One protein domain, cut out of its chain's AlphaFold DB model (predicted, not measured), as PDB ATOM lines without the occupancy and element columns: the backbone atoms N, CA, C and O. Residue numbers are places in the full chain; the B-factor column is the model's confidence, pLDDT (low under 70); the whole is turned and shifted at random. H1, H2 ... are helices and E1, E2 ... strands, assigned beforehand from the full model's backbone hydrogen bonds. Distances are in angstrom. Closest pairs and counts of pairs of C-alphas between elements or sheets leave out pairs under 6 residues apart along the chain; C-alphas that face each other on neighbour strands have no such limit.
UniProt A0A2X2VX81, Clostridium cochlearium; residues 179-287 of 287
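What this domain is: This is residues 179 to 287 of the 287 residues of a protein of Clostridium cochlearium (UniProt A0A2X2VX81). A small two-stranded hairpin, E1 and E2, is covered over one face by three helices, H2, H3 and H4, while H1 and H5 lie at opposite ends of the longest axis. Residues 179 to 185, in H1, and residues 277 to 287, of which 277 to 286 belong to H5, stick out. The printed part has 109 residues, with five named helices and two antiparallel strands in the order H1 H2 H3 H4 E1 E2 H5, mostly helix. The whole is loose, with a radius of gyration of the C-alphas of 16.7 A and spans of 49 by 33 by 30 A.

How they stand to each other: Look first at the hairpin of E1, residues 243 to 246, and E2, residues 250 to 254, antiparallel at 167 degrees; N 243 and O 254, 2.9 A apart, are within hydrogen-bond range. H4, residues 229 to 240, comes closest to E1 at the C-alphas of Gln 233 and Leu 244, 5.2 A. H2, residues 194 to 208, comes closest to E2 at the C-alphas of Leu 206 and Ile 253, 6.3 A. H3, residues 220 to 227, touches residues 198 to 202 of H2 alone, about perpendicular at 82 degrees; the closest C-alphas are those of Val 202 and Asp 221, 6.0 A. H1, residues 179 to 188, is close to H2 but not clearly touching, with the C-alphas of Trp 187 and Leu 197 closest at 6.6 A. H5, residues 270 to 286, touches no helix. Every O i to N i+4 pair is within hydrogen-bond range in H2, H3, H4 and H5; in H1, 4 of 6 are.

Where its parts are: Find C-alpha 243 at (-31.808, -26.449, 33.664), where E1 begins; E1 spans 9.8 A and E2 12.8 A. H1 spans 14.3 A, H2 21.1 A, H3 10.4 A and H4 16.0 A. H5 runs 24.7 A to C-alpha 286 at (-13.012, -39.084, 48.389).

The domain as a whole: The C-alphas farthest apart, of Gln 192 and Lys 284, are 50.8 A apart. The printed part has no cut; the links H2 to H3 and E2 to H5 are long. Look for pLDDT under 70 at residues 186 to 193 and 287.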
ATOM      1  N   LEU A 179     -54.094 -48.921  48.250       82.06
ATOM      2  CA  LEU A 179     -53.415 -47.685  47.851       82.06
ATOM      3  C   LEU A 179     -52.612 -47.874  46.557       82.06
ATOM      4  O   LEU A 179     -52.594 -46.978  45.717       82.06
ATOM      5  N   ASP A 180     -51.959 -49.026  46.392       81.25
ATOM      6  CA  ASP A 180     -51.178 -49.323  45.191       81.25
ATOM      7  C   ASP A 180     -52.076 -49.396  43.955       81.25
ATOM      8  O   ASP A 180     -51.731 -48.836  42.915       81.25
ATOM      9  N   GLU A 181     -53.259 -50.002  44.074       82.00
ATOM     10  CA  GLU A 181     -54.275 -49.981  43.019       82.00
ATOM     11  C   GLU A 181     -54.748 -48.563  42.728       82.00
ATOM     12  O   GLU A 181     -54.693 -48.151  41.576       82.00
ATOM     13  N   LEU A 182     -55.090 -47.761  43.740       81.56
ATOM     14  CA  LEU A 182     -55.492 -46.367  43.529       81.56
ATOM     15  C   LEU A 182     -54.396 -45.546  42.825       81.56
ATOM     16  O   LEU A 182     -54.676 -44.700  41.968       81.56
ATOM     17  N   ILE A 183     -53.127 -45.783  43.172       77.94
ATOM     18  CA  ILE A 183     -51.982 -45.156  42.509       77.94
ATOM     19  C   ILE A 183     -51.896 -45.635  41.059       77.94
ATOM     20  O   ILE A 183     -51.778 -44.787  40.176       77.94
ATOM     21  N   ASN A 184     -51.990 -46.943  40.808       73.81
ATOM     22  CA  ASN A 184     -51.920 -47.553  39.477       73.81
ATOM     23  C   ASN A 184     -53.088 -47.134  38.572       73.81
ATOM     24  O   ASN A 184     -52.871 -46.803  37.406       73.81
ATOM     25  N   TYR A 185     -54.296 -47.009  39.121       71.06
ATOM     26  CA  TYR A 185     -55.509 -46.583  38.424       71.06
ATOM     27  C   TYR A 185     -55.377 -45.183  37.817       71.06
ATOM     28  O   TYR A 185     -55.865 -44.948  36.709       71.06
ATOM     29  N   ASN A 186     -54.637 -44.274  38.470       62.41
ATOM     30  CA  ASN A 186     -54.332 -42.946  37.911       62.41
ATOM     31  C   ASN A 186     -53.520 -43.008  36.612       62.41
ATOM     32  O   ASN A 186     -53.457 -42.022  35.877       62.41
ATOM     33  N   TRP A 187     -52.867 -44.139  36.348       63.34
ATOM     34  CA  TRP A 187     -52.040 -44.364  35.170       63.34
ATOM     35  C   TRP A 187     -52.730 -45.261  34.136       63.34
ATOM     36  O   TRP A 187     -52.350 -45.226  32.975       63.34
ATOM     37  N   GLU A 188     -53.753 -46.029  34.508       53.91
ATOM     38  CA  GLU A 188     -54.404 -47.004  33.619       53.91
ATOM     39  C   GLU A 188     -55.580 -46.450  32.801       53.91
ATOM     40  O   GLU A 188     -56.005 -47.085  31.842       53.91
ATOM     41  N   GLY A 189     -56.092 -45.255  33.113       49.78
ATOM     42  CA  GLY A 189     -57.196 -44.621  32.371       49.78
ATOM     43  C   GLY A 189     -56.878 -44.208  30.921       49.78
ATOM     44  O   GLY A 189     -57.753 -43.695  30.230       49.78
ATOM     45  N   VAL A 190     -55.643 -44.417  30.446       49.91
ATOM     46  CA  VAL A 190     -55.190 -44.079  29.085       49.91
ATOM     47  C   VAL A 190     -54.442 -45.274  28.479       49.91
ATOM     48  O   VAL A 190     -53.247 -45.212  28.195       49.91
ATOM     49  N   GLU A 191     -55.136 -46.400  28.289       46.19
ATOM     50  CA  GLU A 191     -54.561 -47.633  27.714       46.19
ATOM     51  C   GLU A 191     -53.934 -47.449  26.318       46.19
ATOM     52  O   GLU A 191     -53.149 -48.291  25.879       46.19
ATOM     53  N   GLN A 192     -54.220 -46.348  25.617       49.66
ATOM     54  CA  GLN A 192     -53.771 -46.157  24.238       49.66
ATOM     55  C   GLN A 192     -52.329 -45.656  24.080       49.66
ATOM     56  O   GLN A 192     -51.797 -45.778  22.979       49.66
ATOM     57  N   ASP A 193     -51.643 -45.170  25.126       65.19
ATOM     58  CA  ASP A 193     -50.240 -44.760  24.952       65.19
ATOM     59  C   ASP A 193     -49.384 -44.822  26.232       65.19
ATOM     60  O   ASP A 193     -49.154 -43.834  26.941       65.19
ATOM     61  N   LYS A 194     -48.813 -46.007  26.497       72.69
ATOM     62  CA  LYS A 194     -47.799 -46.219  27.551       72.69
ATOM     63  C   LYS A 194     -46.625 -45.226  27.460       72.69
ATOM     64  O   LYS A 194     -45.965 -44.971  28.470       72.69
ATOM     65  N   GLY A 195     -46.344 -44.673  26.275       81.62
ATOM     66  CA  GLY A 195     -45.310 -43.663  26.065       81.62
ATOM     67  C   GLY A 195     -45.670 -42.304  26.667       81.62
ATOM     68  O   GLY A 195     -44.830 -41.697  27.337       81.62
ATOM     69  N   ILE A 196     -46.918 -41.854  26.494       86.19
ATOM     70  CA  ILE A 196     -47.421 -40.589  27.059       86.19
ATOM     71  C   ILE A 196     -47.426 -40.647  28.586       86.19
ATOM     72  O   ILE A 196     -46.916 -39.738  29.239       86.19
ATOM     73  N   LEU A 197     -47.929 -41.737  29.167       85.19
ATOM     74  CA  LEU A 197     -47.980 -41.902  30.622       85.19
ATOM     75  C   LEU A 197     -46.587 -41.848  31.255       85.19
ATOM     76  O   LEU A 197     -46.377 -41.141  32.243       85.19
ATOM     77  N   ARG A 198     -45.608 -42.538  30.651       89.31
ATOM     78  CA  ARG A 198     -44.211 -42.491  31.103       89.31
ATOM     79  C   ARG A 198     -43.633 -41.085  30.990       89.31
ATOM     80  O   ARG A 198     -42.985 -40.632  31.929       89.31
ATOM     81  N   ARG A 199     -43.873 -40.391  29.870       93.62
ATOM     82  CA  ARG A 199     -43.443 -38.998  29.685       93.62
ATOM     83  C   ARG A 199     -43.988 -38.122  30.810       93.62
ATOM     84  O   ARG A 199     -43.195 -37.528  31.535       93.62
ATOM     85  N   ASN A 200     -45.303 -38.126  31.014       93.56
ATOM     86  CA  ASN A 200     -45.958 -37.326  32.048       93.56
ATOM     87  C   ASN A 200     -45.384 -37.627  33.430       93.56
ATOM     88  O   ASN A 200     -44.994 -36.715  34.155       93.56
ATOM     89  N   ARG A 201     -45.241 -38.910  33.774       92.19
ATOM     90  CA  ARG A 201     -44.634 -39.336  35.036       92.19
ATOM     91  C   ARG A 201     -43.216 -38.787  35.219       92.19
ATOM     92  O   ARG A 201     -42.925 -38.226  36.273       92.19
ATOM     93  N   VAL A 202     -42.351 -38.907  34.212       95.31
ATOM     94  CA  VAL A 202     -40.963 -38.418  34.271       95.31
ATOM     95  C   VAL A 202     -40.909 -36.902  34.453       95.31
ATOM     96  O   VAL A 202     -40.193 -36.426  35.334       95.31
ATOM     97  N   TYR A 203     -41.680 -36.146  33.668       97.44
ATOM     98  CA  TYR A 203     -41.728 -34.686  33.786       97.44
ATOM     99  C   TYR A 203     -42.229 -34.250  35.167       97.44
ATOM    100  O   TYR A 203     -41.610 -33.391  35.787       97.44
ATOM    101  N   ARG A 204     -43.277 -34.893  35.700       95.75
ATOM    102  CA  ARG A 204     -43.790 -34.626  37.057       95.75
ATOM    103  C   ARG A 204     -42.753 -34.922  38.136       95.75
ATOM    104  O   ARG A 204     -42.622 -34.140  39.070       95.75
ATOM    105  N   ARG A 205     -42.014 -36.035  38.026       95.00
ATOM    106  CA  ARG A 205     -40.935 -36.379  38.974       95.00
ATOM    107  C   ARG A 205     -39.829 -35.327  38.953       95.00
ATOM    108  O   ARG A 205     -39.376 -34.920  40.011       95.00
ATOM    109  N   LEU A 206     -39.416 -34.877  37.768       96.25
ATOM    110  CA  LEU A 206     -38.407 -33.823  37.629       96.25
ATOM    111  C   LEU A 206     -38.896 -32.464  38.140       96.25
ATOM    112  O   LEU A 206     -38.104 -31.715  38.694       96.25
ATOM    113  N   LEU A 207     -40.179 -32.152  37.945       95.19
ATOM    114  CA  LEU A 207     -40.771 -30.887  38.366       95.19
ATOM    115  C   LEU A 207     -40.969 -30.808  39.883       95.19
ATOM    116  O   LEU A 207     -40.688 -29.779  40.481       95.19
ATOM    117  N   LEU A 208     -41.499 -31.876  40.487       92.75
ATOM    118  CA  LEU A 208     -41.988 -31.854  41.866       92.75
ATOM    119  C   LEU A 208     -41.011 -32.442  42.879       92.75
ATOM    120  O   LEU A 208     -41.262 -32.326  44.069       92.75
ATOM    121  N   SER A 209     -39.941 -33.117  42.452       91.25
ATOM    122  CA  SER A 209     -38.944 -33.697  43.359       91.25
ATOM    123  C   SER A 209     -37.590 -33.009  43.203       91.25
ATOM    124  O   SER A 209     -37.161 -32.772  42.074       91.25
ATOM    125  N   PRO A 210     -36.857 -32.762  44.307       88.38
ATOM    126  CA  PRO A 210     -35.554 -32.100  44.239       88.38
ATOM    127  C   PRO A 210     -34.527 -32.920  43.448       88.38
ATOM    128  O   PRO A 210     -33.670 -32.368  42.761       88.38
ATOM    129  N   VAL A 211     -34.611 -34.254  43.533       92.50
ATOM    130  CA  VAL A 211     -33.753 -35.182  42.795       92.50
ATOM    131  C   VAL A 211     -34.557 -36.408  42.373       92.50
ATOM    132  O   VAL A 211     -35.287 -37.003  43.163       92.50
ATOM    133  N   VAL A 212     -34.355 -36.839  41.131       94.62
ATOM    134  CA  VAL A 212     -34.805 -38.126  40.603       94.62
ATOM    135  C   VAL A 212     -33.619 -39.086  40.597       94.62
ATOM    136  O   VAL A 212     -32.771 -39.037  39.703       94.62
ATOM    137  N   TYR A 213     -33.530 -39.946  41.610       93.31
ATOM    138  CA  TYR A 213     -32.488 -40.973  41.702       93.31
ATOM    139  C   TYR A 213     -32.731 -42.134  40.734       93.31
ATOM    140  O   TYR A 213     -33.877 -42.474  40.437       93.31
ATOM    141  N   LYS A 214     -31.639 -42.769  40.293       92.19
ATOM    142  CA  LYS A 214     -31.683 -44.013  39.517       92.19
ATOM    143  C   LYS A 214     -32.059 -45.185  40.434       92.19
ATOM    144  O   LYS A 214     -31.255 -45.593  41.269       92.19
ATOM    145  N   GLY A 215     -33.243 -45.754  40.238       83.94
ATOM    146  CA  GLY A 215     -33.834 -46.834  41.034       83.94
ATOM    147  C   GLY A 215     -33.329 -48.248  40.722       83.94
ATOM    148  O   GLY A 215     -34.089 -49.199  40.858       83.94
ATOM    149  N   GLY A 216     -32.074 -48.413  40.294       83.19
ATOM    150  CA  GLY A 216     -31.494 -49.721  39.951       83.19
ATOM    151  C   GLY A 216     -31.240 -49.925  38.455       83.19
ATOM    152  O   GLY A 216     -31.207 -48.970  37.681       83.19
ATOM    153  N   ALA A 217     -30.954 -51.168  38.053       74.19
ATOM    154  CA  ALA A 217     -30.544 -51.488  36.680       74.19
ATOM    155  C   ALA A 217     -31.686 -51.354  35.657       74.19
ATOM    156  O   ALA A 217     -31.420 -50.937  34.536       74.19
ATOM    157  N   GLU A 218     -32.927 -51.629  36.065       80.44
ATOM    158  CA  GLU A 218     -34.124 -51.629  35.212       80.44
ATOM    159  C   GLU A 218     -35.026 -50.410  35.487       80.44
ATOM    160  O   GLU A 218     -36.240 -50.518  35.656       80.44
ATOM    161  N   ASP A 219     -34.431 -49.216  35.556       88.31
ATOM    162  CA  ASP A 219     -35.179 -47.975  35.775       88.31
ATOM    163  C   ASP A 219     -35.605 -47.336  34.445       88.31
ATOM    164  O   ASP A 219     -34.909 -46.494  33.866       88.31
ATOM    165  N   SER A 220     -36.798 -47.718  33.982       88.94
ATOM    166  CA  SER A 220     -37.359 -47.227  32.718       88.94
ATOM    167  C   SER A 220     -37.599 -45.708  32.674       88.94
ATOM    168  O   SER A 220     -37.605 -45.127  31.584       88.94
ATOM    169  N   ASP A 221     -37.777 -45.057  33.830       91.38
ATOM    170  CA  ASP A 221     -37.942 -43.604  33.919       91.38
ATOM    171  C   ASP A 221     -36.587 -42.912  33.761       91.38
ATOM    172  O   ASP A 221     -36.456 -41.941  33.015       91.38
ATOM    173  N   TYR A 222     -35.550 -43.434  34.417       93.50
ATOM    174  CA  TYR A 222     -34.206 -42.874  34.313       93.50
ATOM    175  C   TYR A 222     -33.592 -43.075  32.922       93.50
ATOM    176  O   TYR A 222     -32.925 -42.177  32.395       93.50
ATOM    177  N   ASP A 223     -33.867 -44.214  32.287       93.06
ATOM    178  CA  ASP A 223     -33.493 -44.462  30.894       93.06
ATOM    179  C   ASP A 223     -34.188 -43.485  29.940       93.06
ATOM    180  O   ASP A 223     -33.557 -42.970  29.012       93.06
ATOM    181  N   TYR A 224     -35.459 -43.155  30.203       95.00
ATOM    182  CA  TYR A 224     -36.168 -42.113  29.465       95.00
ATOM    183  C   TYR A 224     -35.479 -40.751  29.628       95.00
ATOM    184  O   TYR A 224     -35.208 -40.090  28.625       95.00
ATOM    185  N   ILE A 225     -35.127 -40.352  30.857       96.38
ATOM    186  CA  ILE A 225     -34.432 -39.076  31.116       96.38
ATOM    187  C   ILE A 225     -33.116 -39.000  30.339       96.38
ATOM    188  O   ILE A 225     -32.821 -37.980  29.718       96.38
ATOM    189  N   LYS A 226     -32.324 -40.077  30.335       95.12
ATOM    190  CA  LYS A 226     -31.060 -40.122  29.586       95.12
ATOM    191  C   LYS A 226     -31.275 -40.031  28.084       95.12
ATOM    192  O   LYS A 226     -30.582 -39.261  27.422       95.12
ATOM    193  N   LYS A 227     -32.225 -40.803  27.554       95.81
ATOM    194  CA  LYS A 227     -32.512 -40.866  26.118       95.81
ATOM    195  C   LYS A 227     -33.062 -39.544  25.582       95.81
ATOM    196  O   LYS A 227     -32.664 -39.118  24.504       95.81
ATOM    197  N   PHE A 228     -33.949 -38.891  26.331       96.62
ATOM    198  CA  PHE A 228     -34.648 -37.673  25.910       96.62
ATOM    199  C   PHE A 228     -34.125 -36.403  26.592       96.62
ATOM    200  O   PHE A 228     -34.809 -35.381  26.602       96.62
ATOM    201  N   ARG A 229     -32.895 -36.439  27.123       96.88
ATOM    202  CA  ARG A 229     -32.275 -35.344  27.885       96.88
ATOM    203  C   ARG A 229     -32.410 -33.982  27.206       96.88
ATOM    204  O   ARG A 229     -32.803 -33.031  27.869       96.88
ATOM    205  N   SER A 230     -32.065 -33.886  25.921       97.25
ATOM    206  CA  SER A 230     -32.067 -32.607  25.197       97.25
ATOM    207  C   SER A 230     -33.468 -32.012  25.098       97.25
ATOM    208  O   SER A 230     -33.643 -30.837  25.393       97.25
ATOM    209  N   SER A 231     -34.467 -32.838  24.778       97.06
ATOM    210  CA  SER A 231     -35.863 -32.398  24.683       97.06
ATOM    211  C   SER A 231     -36.423 -31.988  26.046       97.06
ATOM    212  O   SER A 231     -37.078 -30.957  26.148       97.06
ATOM    213  N   ILE A 232     -36.126 -32.747  27.108       97.94
ATOM    214  CA  ILE A 232     -36.546 -32.384  28.470       97.94
ATOM    215  C   ILE A 232     -35.911 -31.053  28.884       97.94
ATOM    216  O   ILE A 232     -36.608 -30.156  29.349       97.94
ATOM    217  N   GLN A 233     -34.600 -30.908  28.688       97.75
ATOM    218  CA  GLN A 233     -33.874 -29.671  28.971       97.75
ATOM    219  C   GLN A 233     -34.476 -28.472  28.232       97.75
ATOM    220  O   GLN A 233     -34.643 -27.418  28.836       97.75
ATOM    221  N   GLU A 234     -34.764 -28.616  26.941       97.62
ATOM    222  CA  GLU A 234     -35.365 -27.564  26.120       97.62
ATOM    223  C   GLU A 234     -36.736 -27.167  26.668       97.62
ATOM    224  O   GLU A 234     -36.945 -26.002  26.991       97.62
ATOM    225  N   ASN A 235     -37.612 -28.138  26.937       97.06
ATOM    226  CA  ASN A 235     -38.954 -27.865  27.449       97.06
ATOM    227  C   ASN A 235     -38.940 -27.175  28.825       97.06
ATOM    228  O   ASN A 235     -39.684 -26.216  29.025       97.06
ATOM    229  N   PHE A 236     -38.081 -27.593  29.764       96.75
ATOM    230  CA  PHE A 236     -37.935 -26.893  31.051       96.75
ATOM    231  C   PHE A 236     -37.325 -25.494  30.892       96.75
ATOM    232  O   PHE A 236     -37.743 -24.556  31.574       96.75
ATOM    233  N   LYS A 237     -36.362 -25.325  29.984       95.31
ATOM    234  CA  LYS A 237     -35.704 -24.036  29.759       95.31
ATOM    235  C   LYS A 237     -36.634 -23.020  29.099       95.31
ATOM    236  O   LYS A 237     -36.653 -21.875  29.525       95.31
ATOM    237  N   GLU A 238     -37.407 -23.426  28.100       94.62
ATOM    238  CA  GLU A 238     -38.352 -22.552  27.395       94.62
ATOM    239  C   GLU A 238     -39.501 -22.101  28.299       94.62
ATOM    240  O   GLU A 238     -39.861 -20.928  28.305       94.62
ATOM    241  N   ASN A 239     -40.052 -23.020  29.097       94.62
ATOM    242  CA  ASN A 239     -41.249 -22.741  29.889       94.62
ATOM    243  C   ASN A 239     -40.934 -22.100  31.248       94.62
ATOM    244  O   ASN A 239     -41.685 -21.246  31.722       94.62
ATOM    245  N   LEU A 240     -39.835 -22.514  31.886       94.25
ATOM    246  CA  LEU A 240     -39.510 -22.151  33.270       94.25
ATOM    247  C   LEU A 240     -38.130 -21.492  33.411       94.25
ATOM    248  O   LEU A 240     -37.799 -20.962  34.469       94.25
ATOM    249  N   GLY A 241     -37.301 -21.487  32.365       94.38
ATOM    250  CA  GLY A 241     -35.918 -21.008  32.450       94.38
ATOM    251  C   GLY A 241     -34.999 -21.931  33.255       94.38
ATOM    252  O   GLY A 241     -33.895 -21.527  33.616       94.38
ATOM    253  N   TRP A 242     -35.437 -23.154  33.561       95.06
ATOM    254  CA  TRP A 242     -34.711 -24.079  34.431       95.06
ATOM    255  C   TRP A 242     -33.833 -25.050  33.645       95.06
ATOM    256  O   TRP A 242     -34.099 -25.362  32.484       95.06
ATOM    257  N   ASN A 243     -32.774 -25.548  34.289       95.25
ATOM    258  CA  ASN A 243     -31.808 -26.449  33.664       95.25
ATOM    259  C   ASN A 243     -31.890 -27.863  34.236       95.25
ATOM    260  O   ASN A 243     -31.891 -28.064  35.442       95.25
ATOM    261  N   LEU A 244     -31.878 -28.860  33.362       97.06
ATOM    262  CA  LEU A 244     -31.782 -30.268  33.698       97.06
ATOM    263  C   LEU A 244     -30.313 -30.701  33.799       97.06
ATOM    264  O   LEU A 244     -29.560 -30.728  32.819       97.06
ATOM    265  N   HIS A 245     -29.924 -31.146  34.986       96.25
ATOM    266  CA  HIS A 245     -28.643 -31.795  35.225       96.25
ATOM    267  C   HIS A 245     -28.852 -33.307  35.326       96.25
ATOM    268  O   HIS A 245     -29.619 -33.782  36.161       96.25
ATOM    269  N   VAL A 246     -28.161 -34.073  34.478       96.06
ATOM    270  CA  VAL A 246     -28.223 -35.545  34.452       96.06
ATOM    271  C   VAL A 246     -26.851 -36.102  34.799       96.06
ATOM    272  O   VAL A 246     -25.872 -35.828  34.103       96.06
ATOM    273  N   HIS A 247     -26.780 -36.903  35.859       93.38
ATOM    274  CA  HIS A 247     -25.548 -37.515  36.357       93.38
ATOM    275  C   HIS A 247     -25.582 -39.046  36.215       93.38
ATOM    276  O   HIS A 247     -26.389 -39.606  35.478       93.38
ATOM    277  N   LYS A 248     -24.662 -39.762  36.876       87.69
ATOM    278  CA  LYS A 248     -24.645 -41.236  36.865       87.69
ATOM    279  C   LYS A 248     -25.796 -41.834  37.690       87.69
ATOM    280  O   LYS A 248     -26.404 -42.808  37.246       87.69
ATOM    281  N   ASN A 249     -26.055 -41.248  38.864       89.38
ATOM    282  CA  ASN A 249     -26.920 -41.806  39.914       89.38
ATOM    283  C   ASN A 249     -28.221 -41.015  40.134       89.38
ATOM    284  O   ASN A 249     -29.049 -41.420  40.946       89.38
ATOM    285  N   GLY A 250     -28.404 -39.890  39.449       94.25
ATOM    286  CA  GLY A 250     -29.596 -39.069  39.606       94.25
ATOM    287  C   GLY A 250     -29.663 -37.927  38.604       94.25
ATOM    288  O   GLY A 250     -28.700 -37.669  37.876       94.25
ATOM    289  N   SER A 251     -30.822 -37.291  38.551       96.62
ATOM    290  CA  SER A 251     -31.102 -36.119  37.729       96.62
ATOM    291  C   SER A 251     -31.843 -35.091  38.567       96.62
ATOM    292  O   SER A 251     -32.647 -35.467  39.415       96.62
ATOM    293  N   LEU A 252     -31.580 -33.811  38.345       95.44
ATOM    294  CA  LEU A 252     -32.232 -32.726  39.072       95.44
ATOM    295  C   LEU A 252     -32.505 -31.545  38.146       95.44
ATOM    296  O   LEU A 252     -31.793 -31.338  37.158       95.44
ATOM    297  N   ILE A 253     -33.532 -30.778  38.493       95.06
ATOM    298  CA  ILE A 253     -33.807 -29.488  37.881       95.06
ATOM    299  C   ILE A 253     -33.164 -28.403  38.743       95.06
ATOM    300  O   ILE A 253     -33.389 -28.324  39.945       95.06
ATOM    301  N   VAL A 254     -32.327 -27.586  38.115       92.31
ATOM    302  CA  VAL A 254     -31.655 -26.442  38.719       92.31
ATOM    303  C   VAL A 254     -32.413 -25.191  38.311       92.31
ATOM    304  O   VAL A 254     -32.486 -24.849  37.125       92.31
ATOM    305  N   LEU A 255     -32.983 -24.527  39.310       90.75
ATOM    306  CA  LEU A 255     -33.754 -23.309  39.128       90.75
ATOM    307  C   LEU A 255     -32.801 -22.148  38.816       90.75
ATOM    308  O   LEU A 255     -31.720 -22.044  39.399       90.75
ATOM    309  N   SER A 256     -33.190 -21.294  37.870       85.50
ATOM    310  CA  SER A 256     -32.447 -20.076  37.534       85.50
ATOM    311  C   SER A 256     -32.723 -18.971  38.549       85.50
ATOM    312  O   SER A 256     -33.749 -18.992  39.232       85.50
ATOM    313  N   ASP A 257     -31.822 -17.988  38.637       79.12
ATOM    314  CA  ASP A 257     -31.962 -16.930  39.638       79.12
ATOM    315  C   ASP A 257     -33.214 -16.063  39.445       79.12
ATOM    316  O   ASP A 257     -33.830 -15.651  40.428       79.12
ATOM    317  N   ASP A 258     -33.626 -15.871  38.193       79.62
ATOM    318  CA  ASP A 258     -34.760 -15.023  37.817       79.62
ATOM    319  C   ASP A 258     -36.130 -15.707  37.993       79.62
ATOM    320  O   ASP A 258     -37.152 -15.028  38.034       79.62
ATOM    321  N   ASN A 259     -36.165 -17.043  38.114       80.81
ATOM    322  CA  ASN A 259     -37.393 -17.849  38.125       80.81
ATOM    323  C   ASN A 259     -37.419 -18.841  39.301       80.81
ATOM    324  O   ASN A 259     -37.715 -20.027  39.135       80.81
ATOM    325  N   LYS A 260     -37.070 -18.367  40.497       82.31
ATOM    326  CA  LYS A 260     -37.107 -19.153  41.737       82.31
ATOM    327  C   LYS A 260     -38.532 -19.314  42.270       82.31
ATOM    328  O   LYS A 260     -39.338 -18.392  42.169       82.31
ATOM    329  N   ILE A 261     -38.818 -20.469  42.867       83.25
ATOM    330  CA  ILE A 261     -40.128 -20.812  43.433       83.25
ATOM    331  C   ILE A 261     -39.969 -21.778  44.613       83.25
ATOM    332  O   ILE A 261     -39.074 -22.626  44.581       83.25
ATOM    333  N   GLY A 262     -40.819 -21.642  45.631       81.19
ATOM    334  CA  GLY A 262     -40.818 -22.486  46.823       81.19
ATOM    335  C   GLY A 262     -39.601 -22.327  47.744       81.19
ATOM    336  O   GLY A 262     -38.817 -21.378  47.652       81.19
ATOM    337  N   ASP A 263     -39.454 -23.295  48.649       82.25
ATOM    338  CA  ASP A 263     -38.311 -23.425  49.554       82.25
ATOM    339  C   ASP A 263     -37.108 -24.036  48.812       82.25
ATOM    340  O   ASP A 263     -37.148 -25.164  48.316       82.25
ATOM    341  N   LEU A 264     -36.008 -23.285  48.733       85.50
ATOM    342  CA  LEU A 264     -34.870 -23.623  47.877       85.50
ATOM    343  C   LEU A 264     -33.698 -24.210  48.650       85.50
ATOM    344  O   LEU A 264     -33.424 -23.835  49.789       85.50
ATOM    345  N   PHE A 265     -32.921 -25.048  47.967       84.25
ATOM    346  CA  PHE A 265     -31.608 -25.473  48.429       84.25
ATOM    347  C   PHE A 265     -30.533 -25.171  47.367       84.25
ATOM    348  O   PHE A 265     -30.720 -25.525  46.201       84.25
ATOM    349  N   PRO A 266     -29.379 -24.593  47.746       87.31
ATOM    350  CA  PRO A 266     -29.056 -24.102  49.086       87.31
ATOM    351  C   PRO A 266     -29.816 -22.811  49.435       87.31
ATOM    352  O   PRO A 266     -30.089 -21.990  48.562       87.31
ATOM    353  N   SER A 267     -30.120 -22.624  50.721       86.44
ATOM    354  CA  SER A 267     -30.691 -21.383  51.264       86.44
ATOM    355  C   SER A 267     -29.742 -20.709  52.262       86.44
ATOM    356  O   SER A 267     -28.684 -21.245  52.588       86.44
ATOM    357  N   MET A 268     -30.152 -19.546  52.778       85.31
ATOM    358  CA  MET A 268     -29.479 -18.846  53.884       85.31
ATOM    359  C   MET A 268     -29.787 -19.457  55.264       85.31
ATOM    360  O   MET A 268     -29.332 -18.932  56.278       85.31
ATOM    361  N   LYS A 269     -30.598 -20.522  55.334       89.00
ATOM    362  CA  LYS A 269     -30.929 -21.192  56.595       89.00
ATOM    363  C   LYS A 269     -29.731 -22.036  57.066       89.00
ATOM    364  O   LYS A 269     -29.015 -22.621  56.249       89.00
ATOM    365  N   GLY A 270     -29.518 -22.130  58.380       91.19
ATOM    366  CA  GLY A 270     -28.335 -22.784  58.962       91.19
ATOM    367  C   GLY A 270     -28.201 -24.268  58.599       91.19
ATOM    368  O   GLY A 270     -27.093 -24.774  58.419       91.19
ATOM    369  N   GLU A 271     -29.317 -24.967  58.398       90.75
ATOM    370  CA  GLU A 271     -29.333 -26.344  57.906       90.75
ATOM    371  C   GLU A 271     -28.731 -26.473  56.499       90.75
ATOM    372  O   GLU A 271     -28.030 -27.447  56.217       90.75
ATOM    373  N   SER A 272     -28.920 -25.474  55.626       91.31
ATOM    374  CA  SER A 272     -28.310 -25.476  54.294       91.31
ATOM    375  C   SER A 272     -26.792 -25.332  54.379       91.31
ATOM    376  O   SER A 272     -26.064 -26.067  53.708       91.31
ATOM    377  N   GLU A 273     -26.303 -24.444  55.247       91.00
ATOM    378  CA  GLU A 273     -24.867 -24.274  55.491       91.00
ATOM    379  C   GLU A 273     -24.228 -25.549  56.050       91.00
ATOM    380  O   GLU A 273     -23.179 -25.982  55.563       91.00
ATOM    381  N   ALA A 274     -24.879 -26.192  57.023       94.50
ATOM    382  CA  ALA A 274     -24.407 -27.439  57.614       94.50
ATOM    383  C   ALA A 274     -24.275 -28.557  56.563       94.50
ATOM    384  O   ALA A 274     -23.240 -29.230  56.501       94.50
ATOM    385  N   VAL A 275     -25.275 -28.717  55.687       93.62
ATOM    386  CA  VAL A 275     -25.250 -29.713  54.601       93.62
ATOM    387  C   VAL A 275     -24.144 -29.406  53.587       93.62
ATOM    388  O   VAL A 275     -23.412 -30.313  53.182       93.62
ATOM    389  N   LEU A 276     -23.967 -28.142  53.193       93.00
ATOM    390  CA  LEU A 276     -22.897 -27.744  52.273       93.00
ATOM    391  C   LEU A 276     -21.502 -27.978  52.872       93.00
ATOM    392  O   LEU A 276     -20.608 -28.467  52.173       93.00
ATOM    393  N   LEU A 277     -21.313 -27.669  54.159       94.50
ATOM    394  CA  LEU A 277     -20.063 -27.925  54.873       94.50
ATOM    395  C   LEU A 277     -19.769 -29.426  54.939       94.50
ATOM    396  O   LEU A 277     -18.659 -29.849  54.610       94.50
ATOM    397  N   PHE A 278     -20.767 -30.236  55.290       94.81
ATOM    398  CA  PHE A 278     -20.639 -31.689  55.304       94.81
ATOM    399  C   PHE A 278     -20.286 -32.243  53.917       94.81
ATOM    400  O   PHE A 278     -19.324 -32.998  53.771       94.81
ATOM    401  N   GLY A 279     -20.968 -31.783  52.863       92.88
ATOM    402  CA  GLY A 279     -20.666 -32.163  51.482       92.88
ATOM    403  C   GLY A 279     -19.260 -31.751  51.020       92.88
ATOM    404  O   GLY A 279     -18.641 -32.444  50.209       92.88
ATOM    405  N   LYS A 280     -18.718 -30.643  51.541       94.06
ATOM    406  CA  LYS A 280     -17.320 -30.234  51.317       94.06
ATOM    407  C   LYS A 280     -16.336 -31.181  52.008       94.06
ATOM    408  O   LYS A 280     -15.307 -31.499  51.417       94.06
ATOM    409  N   LEU A 281     -16.636 -31.622  53.231       95.50
ATOM    410  CA  LEU A 281     -15.807 -32.587  53.961       95.50
ATOM    411  C   LEU A 281     -15.793 -33.954  53.270       95.50
ATOM    412  O   LEU A 281     -14.717 -34.517  53.101       95.50
ATOM    413  N   ILE A 282     -16.948 -34.438  52.793       93.88
ATOM    414  CA  ILE A 282     -17.029 -35.688  52.021       93.88
ATOM    415  C   ILE A 282     -16.147 -35.605  50.776       93.88
ATOM    416  O   ILE A 282     -15.318 -36.486  50.570       93.88
ATOM    417  N   ARG A 283     -16.278 -34.545  49.964       91.50
ATOM    418  CA  ARG A 283     -15.475 -34.398  48.737       91.50
ATOM    419  C   ARG A 283     -13.975 -34.482  49.017       91.50
ATOM    420  O   ARG A 283     -13.302 -35.290  48.400       91.50
ATOM    421  N   LYS A 284     -13.494 -33.774  50.043       94.44
ATOM    422  CA  LYS A 284     -12.087 -33.834  50.481       94.44
ATOM    423  C   LYS A 284     -11.600 -35.213  50.943       94.44
ATOM    424  O   LYS A 284     -10.398 -35.385  51.075       94.44
ATOM    425  N   SER A 285     -12.502 -36.119  51.314       92.56
ATOM    426  CA  SER A 285     -12.150 -37.469  51.776       92.56
ATOM    427  C   SER A 285     -12.190 -38.523  50.670       92.56
ATOM    428  O   SER A 285     -11.687 -39.625  50.865       92.56
ATOM    429  N   VAL A 286     -12.851 -38.203  49.553       89.69
ATOM    430  CA  VAL A 286     -13.012 -39.084  48.389       89.69
ATOM    431  C   VAL A 286     -12.044 -38.691  47.263       89.69
ATOM    432  O   VAL A 286     -11.697 -39.555  46.459       89.69
ATOM    433  N   ASP A 287     -11.617 -37.424  47.227       60.88
ATOM    434  CA  ASP A 287     -10.451 -36.943  46.467       60.88
ATOM    435  C   ASP A 287      -9.134 -37.371  47.143       60.88
ATOM    436  O   ASP A 287      -8.197 -37.759  46.406       60.88
TER     437      ASP A 287